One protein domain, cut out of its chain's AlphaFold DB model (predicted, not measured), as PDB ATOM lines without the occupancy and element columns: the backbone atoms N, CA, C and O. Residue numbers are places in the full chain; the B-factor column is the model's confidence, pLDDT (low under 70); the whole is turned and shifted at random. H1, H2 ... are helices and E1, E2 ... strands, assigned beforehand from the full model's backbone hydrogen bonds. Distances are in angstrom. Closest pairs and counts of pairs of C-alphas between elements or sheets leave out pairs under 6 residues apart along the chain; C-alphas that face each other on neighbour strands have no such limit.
ATOM      1  N   THR A   2      60.562 -24.073 -20.043       67.31
ATOM      2  CA  THR A   2      59.572 -24.887 -19.304       67.31
ATOM      3  C   THR A   2      58.450 -24.054 -18.672       67.31
ATOM      4  O   THR A   2      57.285 -24.378 -18.851       67.31
ATOM      5  N   GLU A   3      58.781 -22.906 -18.075       78.25
ATOM      6  CA  GLU A   3      57.829 -22.077 -17.310       78.25
ATOM      7  C   GLU A   3      56.597 -21.619 -18.108       78.25
ATOM      8  O   GLU A   3      55.484 -21.630 -17.592       78.25
ATOM      9  N   ILE A   4      56.761 -21.251 -19.384       84.19
ATOM     10  CA  ILE A   4      55.629 -20.818 -20.220       84.19
ATOM     11  C   ILE A   4      54.696 -21.990 -20.546       84.19
ATOM     12  O   ILE A   4      53.480 -21.824 -20.523       84.19
ATOM     13  N   ARG A   5      55.247 -23.182 -20.808       84.06
ATOM     14  CA  ARG A   5      54.443 -24.391 -21.051       84.06
ATOM     15  C   ARG A   5      53.689 -24.829 -19.804       84.06
ATOM     16  O   ARG A   5      52.534 -25.242 -19.909       84.06
ATOM     17  N   ASP A   6      54.309 -24.688 -18.639       88.25
ATOM     18  CA  ASP A   6      53.659 -24.975 -17.362       88.25
ATOM     19  C   ASP A   6      52.497 -23.996 -17.131       88.25
ATOM     20  O   ASP A   6      51.375 -24.421 -16.866       88.25
ATOM     21  N   LEU A   7      52.713 -22.696 -17.374       87.94
ATOM     22  CA  LEU A   7      51.663 -21.672 -17.304       87.94
ATOM     23  C   LEU A   7      50.511 -21.928 -18.287       87.94
ATOM     24  O   LEU A   7      49.346 -21.794 -17.909       87.94
ATOM     25  N   GLN A   8      50.808 -22.318 -19.530       91.38
ATOM     26  CA  GLN A   8      49.795 -22.690 -20.527       91.38
ATOM     27  C   GLN A   8      48.977 -23.899 -20.074       91.38
ATOM     28  O   GLN A   8      47.753 -23.901 -20.208       91.38
ATOM     29  N   THR A   9      49.643 -24.911 -19.515       91.88
ATOM     30  CA  THR A   9      49.003 -26.140 -19.034       91.88
ATOM     31  C   THR A   9      48.082 -25.840 -17.856       91.88
ATOM     32  O   THR A   9      46.914 -26.226 -17.876       91.88
ATOM     33  N   THR A  10      48.553 -25.063 -16.878       92.75
ATOM     34  CA  THR A  10      47.725 -24.608 -15.756       92.75
ATOM     35  C   THR A  10      46.547 -23.758 -16.238       92.75
ATOM     36  O   THR A  10      45.417 -23.966 -15.803       92.75
ATOM     37  N   ALA A  11      46.759 -22.834 -17.181       93.12
ATOM     38  CA  ALA A  11      45.676 -22.032 -17.746       93.12
ATOM     39  C   ALA A  11      44.635 -22.898 -18.478       93.12
ATOM     40  O   ALA A  11      43.432 -22.674 -18.324       93.12
ATOM     41  N   ALA A  12      45.080 -23.915 -19.223       93.50
ATOM     42  CA  ALA A  12      44.206 -24.873 -19.893       93.50
ATOM     43  C   ALA A  12      43.382 -25.694 -18.890       93.50
ATOM     44  O   ALA A  12      42.181 -25.884 -19.090       93.50
ATOM     45  N   GLU A  13      43.988 -26.149 -17.795       94.12
ATOM     46  CA  GLU A  13      43.304 -26.889 -16.730       94.12
ATOM     47  C   GLU A  13      42.242 -26.025 -16.030       94.12
ATOM     48  O   GLU A  13      41.076 -26.421 -15.905       94.12
ATOM     49  N   LEU A  14      42.610 -24.800 -15.644       92.38
ATOM     50  CA  LEU A  14      41.700 -23.826 -15.034       92.38
ATOM     51  C   LEU A  14      40.550 -23.446 -15.980       92.38
ATOM     52  O   LEU A  14      39.414 -23.241 -15.541       92.38
ATOM     53  N   TYR A  15      40.813 -23.380 -17.287       93.19
ATOM     54  CA  TYR A  15      39.794 -23.091 -18.289       93.19
ATOM     55  C   TYR A  15      38.849 -24.278 -18.542       93.19
ATOM     56  O   TYR A  15      37.638 -24.075 -18.672       93.19
ATOM     57  N   ASN A  16      39.352 -25.510 -18.609       91.62
ATOM     58  CA  ASN A  16      38.542 -26.668 -19.008       91.62
ATOM     59  C   ASN A  16      37.806 -27.347 -17.841       91.62
ATOM     60  O   ASN A  16      36.784 -27.996 -18.065       91.62
ATOM     61  N   SER A  17      38.264 -27.175 -16.598       95.25
ATOM     62  CA  SER A  17      37.614 -27.768 -15.425       95.25
ATOM     63  C   SER A  17      36.268 -27.107 -15.096       95.25
ATOM     64  O   SER A  17      36.148 -25.886 -14.945       95.25
ATOM     65  N   VAL A  18      35.237 -27.943 -14.922       93.88
ATOM     66  CA  VAL A  18      33.900 -27.514 -14.479       93.88
ATOM     67  C   VAL A  18      33.939 -26.959 -13.053       93.88
ATOM     68  O   VAL A  18      33.210 -26.016 -12.747       93.88
ATOM     69  N   GLU A  19      34.786 -27.519 -12.190       95.31
ATOM     70  CA  GLU A  19      34.962 -27.057 -10.813       95.31
ATOM     71  C   GLU A  19      35.561 -25.649 -10.785       95.31
ATOM     72  O   GLU A  19      34.966 -24.742 -10.205       95.31
ATOM     73  N   ASN A  20      36.651 -25.432 -11.521       93.44
ATOM     74  CA  ASN A  20      37.299 -24.122 -11.609       93.44
ATOM     75  C   ASN A  20      36.376 -23.077 -12.239       93.44
ATOM     76  O   ASN A  20      36.309 -21.941 -11.774       93.44
ATOM     77  N   LYS A  21      35.580 -23.461 -13.244       92.62
ATOM     78  CA  LYS A  21      34.548 -22.584 -13.816       92.62
ATOM     79  C   LYS A  21      33.549 -22.110 -12.755       92.62
ATOM     80  O   LYS A  21      33.231 -20.922 -12.719       92.62
ATOM     81  N   LYS A  22      33.055 -23.019 -11.906       95.12
ATOM     82  CA  LYS A  22      32.132 -22.681 -10.813       95.12
ATOM     83  C   LYS A  22      32.816 -21.807  -9.769       95.12
ATOM     84  O   LYS A  22      32.241 -20.799  -9.379       95.12
ATOM     85  N   TRP A  23      34.041 -22.150  -9.379       95.69
ATOM     86  CA  TRP A  23      34.813 -21.379  -8.414       95.69
ATOM     87  C   TRP A  23      35.034 -19.936  -8.889       95.69
ATOM     88  O   TRP A  23      34.717 -19.004  -8.159       95.69
ATOM     89  N   ILE A  24      35.466 -19.719 -10.136       93.56
ATOM     90  CA  ILE A  24      35.653 -18.363 -10.688       93.56
ATOM     91  C   ILE A  24      34.326 -17.592 -10.693       93.56
ATOM     92  O   ILE A  24      34.290 -16.419 -10.326       93.56
ATOM     93  N   PHE A  25      33.222 -18.242 -11.074       93.88
ATOM     94  CA  PHE A  25      31.903 -17.607 -11.075       93.88
ATOM     95  C   PHE A  25      31.471 -17.158  -9.672       93.88
ATOM     96  O   PHE A  25      30.957 -16.059  -9.518       93.88
ATOM     97  N   THR A  26      31.726 -17.958  -8.632       96.44
ATOM     98  CA  THR A  26      31.357 -17.585  -7.256       96.44
ATOM     99  C   THR A  26      32.310 -16.576  -6.610       96.44
ATOM    100  O   THR A  26      31.968 -16.018  -5.573       96.44
ATOM    101  N   HIS A  27      33.492 -16.345  -7.191       95.69
ATOM    102  CA  HIS A  27      34.527 -15.445  -6.658       95.69
ATOM    103  C   HIS A  27      34.719 -14.174  -7.498       95.69
ATOM    104  O   HIS A  27      35.693 -13.444  -7.314       95.69
ATOM    105  N   THR A  28      33.795 -13.887  -8.414       96.25
ATOM    106  CA  THR A  28      33.774 -12.652  -9.208       96.25
ATOM    107  C   THR A  28      32.594 -11.784  -8.804       96.25
ATOM    108  O   THR A  28      31.558 -12.283  -8.367       96.25
ATOM    109  N   ARG A  29      32.746 -10.459  -8.906       94.19
ATOM    110  CA  ARG A  29      31.716  -9.515  -8.440       94.19
ATOM    111  C   ARG A  29      30.522  -9.446  -9.385       94.19
ATOM    112  O   ARG A  29      29.432  -9.069  -8.968       94.19
ATOM    113  N   ASN A  30      30.741  -9.744 -10.663       95.56
ATOM    114  CA  ASN A  30      29.730  -9.709 -11.711       95.56
ATOM    115  C   ASN A  30      30.131 -10.601 -12.896       95.56
ATOM    116  O   ASN A  30      31.260 -11.091 -12.989       95.56
ATOM    117  N   GLU A  31      29.198 -10.765 -13.833       93.19
ATOM    118  CA  GLU A  31      29.411 -11.563 -15.042       93.19
ATOM    119  C   GLU A  31      30.548 -11.024 -15.918       93.19
ATOM    120  O   GLU A  31      31.309 -11.810 -16.479       93.19
ATOM    121  N   THR A  32      30.723  -9.703 -16.004       96.38
ATOM    122  CA  THR A  32      31.801  -9.089 -16.794       96.38
ATOM    123  C   THR A  32      33.180  -9.539 -16.314       96.38
ATOM    124  O   THR A  32      34.022  -9.916 -17.128       96.38
ATOM    125  N   GLU A  33      33.415  -9.551 -15.002       96.00
ATOM    126  CA  GLU A  33      34.668 -10.034 -14.412       96.00
ATOM    127  C   GLU A  33      34.874 -11.526 -14.648       96.00
ATOM    128  O   GLU A  33      35.966 -11.944 -15.036       96.00
ATOM    129  N   TYR A  34      33.818 -12.322 -14.479       96.06
ATOM    130  CA  TYR A  34      33.847 -13.742 -14.808       96.06
ATOM    131  C   TYR A  34      34.294 -13.966 -16.259       96.06
ATOM    132  O   TYR A  34      35.240 -14.719 -16.509       96.06
ATOM    133  N   TYR A  35      33.674 -13.280 -17.221       95.56
ATOM    134  CA  TYR A  35      34.029 -13.412 -18.633       95.56
ATOM    135  C   TYR A  35      35.445 -12.919 -18.931       95.56
ATOM    136  O   TYR A  35      36.153 -13.568 -19.704       95.56
ATOM    137  N   ALA A  36      35.893 -11.832 -18.297       96.12
ATOM    138  CA  ALA A  36      37.253 -11.322 -18.456       96.12
ATOM    139  C   ALA A  36      38.305 -12.351 -18.006       96.12
ATOM    140  O   ALA A  36      39.242 -12.639 -18.753       96.12
ATOM    141  N   ILE A  37      38.114 -12.974 -16.838       94.44
ATOM    142  CA  ILE A  37      39.014 -14.016 -16.319       94.44
ATOM    143  C   ILE A  37      38.988 -15.255 -17.221       94.44
ATOM    144  O   ILE A  37      40.036 -15.786 -17.591       94.44
ATOM    145  N   ARG A  38      37.796 -15.701 -17.639       95.31
ATOM    146  CA  ARG A  38      37.647 -16.836 -18.565       95.31
ATOM    147  C   ARG A  38      38.360 -16.588 -19.891       95.31
ATOM    148  O   ARG A  38      38.990 -17.503 -20.419       95.31
ATOM    149  N   ASN A  39      38.266 -15.371 -20.415       95.31
ATOM    150  CA  ASN A  39      38.937 -14.987 -21.647       95.31
ATOM    151  C   ASN A  39      40.461 -14.970 -21.473       95.31
ATOM    152  O   ASN A  39      41.165 -15.526 -22.308       95.31
ATOM    153  N   ALA A  40      40.969 -14.411 -20.372       94.69
ATOM    154  CA  ALA A  40      42.402 -14.398 -20.084       94.69
ATOM    155  C   ALA A  40      42.987 -15.819 -20.019       94.69
ATOM    156  O   ALA A  40      43.994 -16.095 -20.667       94.69
ATOM    157  N   LEU A  41      42.316 -16.746 -19.322       95.19
ATOM    158  CA  LEU A  41      42.735 -18.151 -19.251       95.19
ATOM    159  C   LEU A  41      42.761 -18.819 -20.632       95.19
ATOM    160  O   LEU A  41      43.710 -19.532 -20.946       95.19
ATOM    161  N   LYS A  42      41.760 -18.548 -21.480       94.44
ATOM    162  CA  LYS A  42      41.712 -19.058 -22.859       94.44
ATOM    163  C   LYS A  42      42.845 -18.504 -23.723       94.44
ATOM    164  O   LYS A  42      43.401 -19.228 -24.544       94.44
ATOM    165  N   VAL A  43      43.151 -17.215 -23.598       92.06
ATOM    166  CA  VAL A  43      44.243 -16.589 -24.353       92.06
ATOM    167  C   VAL A  43      45.576 -17.174 -23.914       92.06
ATOM    168  O   VAL A  43      46.362 -17.567 -24.763       92.06
ATOM    169  N   LEU A  44      45.805 -17.301 -22.605       91.19
ATOM    170  CA  LEU A  44      47.031 -17.888 -22.067       91.19
ATOM    171  C   LEU A  44      47.190 -19.355 -22.472       91.19
ATOM    172  O   LEU A  44      48.278 -19.739 -22.886       91.19
ATOM    173  N   SER A  45      46.125 -20.161 -22.426       92.69
ATOM    174  CA  SER A  45      46.195 -21.578 -22.805       92.69
ATOM    175  C   SER A  45      46.534 -21.789 -24.280       92.69
ATOM    176  O   SER A  45      47.158 -22.784 -24.630       92.69
ATOM    177  N   ASN A  46      46.098 -20.869 -25.145       89.00
ATOM    178  CA  ASN A  46      46.319 -20.924 -26.591       89.00
ATOM    179  C   ASN A  46      47.452 -20.003 -27.049       89.00
ATOM    180  O   ASN A  46      47.637 -19.825 -28.250       89.00
ATOM    181  N   TRP A  47      48.167 -19.369 -26.117       85.94
ATOM    182  CA  TRP A  47      49.238 -18.457 -26.473       85.94
ATOM    183  C   TRP A  47      50.282 -19.232 -27.264       85.94
ATOM    184  O   TRP A  47      50.685 -20.316 -26.861       85.94
ATOM    185  N   GLN A  48      50.727 -18.684 -28.381       78.38
ATOM    186  CA  GLN A  48      51.875 -19.200 -29.103       78.38
ATOM    187  C   GLN A  48      52.812 -18.024 -29.353       78.38
ATOM    188  O   GLN A  48      52.332 -16.915 -29.617       78.38
ATOM    189  N   PRO A  49      54.134 -18.217 -29.212       70.19
ATOM    190  CA  PRO A  49      55.077 -17.202 -29.635       70.19
ATOM    191  C   PRO A  49      54.891 -17.007 -31.140       70.19
ATOM    192  O   PRO A  49      55.011 -17.949 -31.913       70.19
ATOM    193  N   VAL A  50      54.553 -15.786 -31.536       70.50
ATOM    194  CA  VAL A  50      54.450 -15.397 -32.939       70.50
ATOM    195  C   VAL A  50      55.497 -14.331 -33.171       70.50
ATOM    196  O   VAL A  50      55.524 -13.313 -32.469       70.50
ATOM    197  N   GLU A  51      56.361 -14.564 -34.148       71.12
ATOM    198  CA  GLU A  51      57.232 -13.517 -34.651       71.12
ATOM    199  C   GLU A  51      56.441 -12.653 -35.628       71.12
ATOM    200  O   GLU A  51      55.703 -13.133 -36.489       71.12
ATOM    201  N   TRP A  52      56.564 -11.340 -35.465       72.94
ATOM    202  CA  TRP A  52      55.913 -10.382 -36.345       72.94
ATOM    203  C   TRP A  52      56.915  -9.937 -37.399       72.94
ATOM    204  O   TRP A  52      57.976  -9.416 -37.053       72.94
ATOM    205  N   GLN A  53      56.568 -10.102 -38.672       70.12
ATOM    206  CA  GLN A  53      57.347  -9.572 -39.789       70.12
ATOM    207  C   GLN A  53      56.560  -8.480 -40.521       70.12
ATOM    208  O   GLN A  53      55.328  -8.502 -40.548       70.12
ATOM    209  N   GLY A  54      57.286  -7.519 -41.101       71.50
ATOM    210  CA  GLY A  54      56.730  -6.392 -41.854       71.50
ATOM    211  C   GLY A  54      56.796  -5.044 -41.127       71.50
ATOM    212  O   GLY A  54      57.111  -4.955 -39.935       71.50
ATOM    213  N   GLU A  55      56.502  -3.982 -41.875       71.25
ATOM    214  CA  GLU A  55      56.473  -2.606 -41.376       71.25
ATOM    215  C   GLU A  55      55.345  -2.404 -40.335       71.25
ATOM    216  O   GLU A  55      54.325  -3.110 -40.353       71.25
ATOM    217  N   PRO A  56      55.483  -1.459 -39.384       66.94
ATOM    218  CA  PRO A  56      54.410  -1.114 -38.451       66.94
ATOM    219  C   PRO A  56      53.110  -0.746 -39.194       66.94
ATOM    220  O   PRO A  56      53.072   0.225 -39.938       66.94
ATOM    221  N   GLY A  57      52.036  -1.512 -38.968       70.50
ATOM    222  CA  GLY A  57      50.739  -1.342 -39.646       70.50
ATOM    223  C   GLY A  57      50.398  -2.447 -40.653       70.50
ATOM    224  O   GLY A  57      49.222  -2.654 -40.931       70.50
ATOM    225  N   GLU A  58      51.391  -3.216 -41.108       71.12
ATOM    226  CA  GLU A  58      51.226  -4.319 -42.073       71.12
ATOM    227  C   GLU A  58      51.728  -5.661 -41.522       71.12
ATOM    228  O   GLU A  58      52.012  -6.598 -42.266       71.12
ATOM    229  N   ARG A  59      51.875  -5.762 -40.197       65.00
ATOM    230  CA  ARG A  59      52.473  -6.940 -39.570       65.00
ATOM    231  C   ARG A  59      51.599  -8.172 -39.782       65.00
ATOM    232  O   ARG A  59      50.450  -8.203 -39.336       65.00
ATOM    233  N   VAL A  60      52.177  -9.199 -40.397       71.38
ATOM    234  CA  VAL A  60      51.553 -10.517 -40.562       71.38
ATOM    235  C   VAL A  60      52.156 -11.465 -39.521       71.38
ATOM    236  O   VAL A  60      53.373 -11.427 -39.303       71.38
ATOM    237  N   PRO A  61      51.339 -12.285 -38.835       67.62
ATOM    238  CA  PRO A  61      51.853 -13.290 -37.915       67.62
ATOM    239  C   PRO A  61      52.643 -14.360 -38.679       67.62
ATOM    240  O   PRO A  61      52.137 -14.926 -39.648       67.62
ATOM    241  N   VAL A  62      53.865 -14.653 -38.234       70.69
ATOM    242  CA  VAL A  62      54.651 -15.804 -38.694       70.69
ATOM    243  C   VAL A  62      54.600 -16.864 -37.596       70.69
ATOM    244  O   VAL A  62      55.074 -16.624 -36.483       70.69
ATOM    245  N   GLU A  63      53.968 -18.007 -37.881       58.50
ATOM    246  CA  GLU A  63      53.987 -19.167 -36.979       58.50
ATOM    247  C   GLU A  63      55.431 -19.680 -36.863       58.50
ATOM    248  O   GLU A  63      56.069 -19.957 -37.882       58.50
ATOM    249  N   VAL A  64      55.952 -19.737 -35.631       60.72
ATOM    250  CA  VAL A  64      57.315 -20.195 -35.298       60.72
ATOM    251  C   VAL A  64      57.323 -21.689 -35.008       60.72
ATOM    252  O   VAL A  64      56.465 -22.133 -34.210       60.72
TER     253      VAL A  64
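This is residues 2 to 64 of the 64 residues of an uncharacterized protein of Methanomethylovorans hollandica (strain DSM 15978 / NBRC 107637 / DMS1) (UniProt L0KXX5). Three helices make a loose triangle: H1 and H3 meet at a slant with the end of H3 near the middle of H1, and H2 closes the wide end between them. Beyond the end of H3, a small antiparallel hairpin of E1 and E2 lies at the far end of the longest axis, apart from H1 and H2. The 63 printed residues hold H1, H2, H3, E1 and E2 in that order, mostly helix. The whole is loose, with a radius of gyration of the C-alphas of 15.3 A, and flat, spanning 45 by 28 by 15 A.

Start with H1, residues 2 to 16, which only just touches H2, residues 18 to 26, with 3 pairs of C-alphas within 8 A, only at the corner by their link; the closest C-alphas are those of Leu 14 and Asn 20, 5.6 A apart. Their lines are about perpendicular, at 80 degrees. Next, H3, residues 31 to 45, forms a helical hairpin with H2, at a steep tilt of 40 degrees; residues 31 to 37 alone of H3 touch H2, closest at the C-alphas of Phe 25 and Tyr 34, 5.7 A. H3 also touches H1, opposite ways at a steep tilt of 41 degrees, closest at the C-alphas of Gln 8 and Ser 45, 4.4 A. In all three helices every O i to N i+4 pair is within hydrogen-bond range. Last, look at E1, residues 50 to 53, and E2, residues 60 to 63: N 62 and O 51 are within hydrogen-bond range at 3.0 A.

Find C-alpha 2 at (59.572, -24.887, -19.304); from there H1 runs 21.1 A. H3 runs 21.0 A to C-alpha 45 at (46.195, -21.578, -22.805). E2 ends at C-alpha 63, (53.987, -19.167, -36.979).

The C-alphas of Thr 26 and Glu 55 are the two farthest apart, 44.9 A. The printed part has no cut and no long link. Check the B-factor column for pLDDT under 70 at residues 2, 56, 59, 61 and 63 to 64.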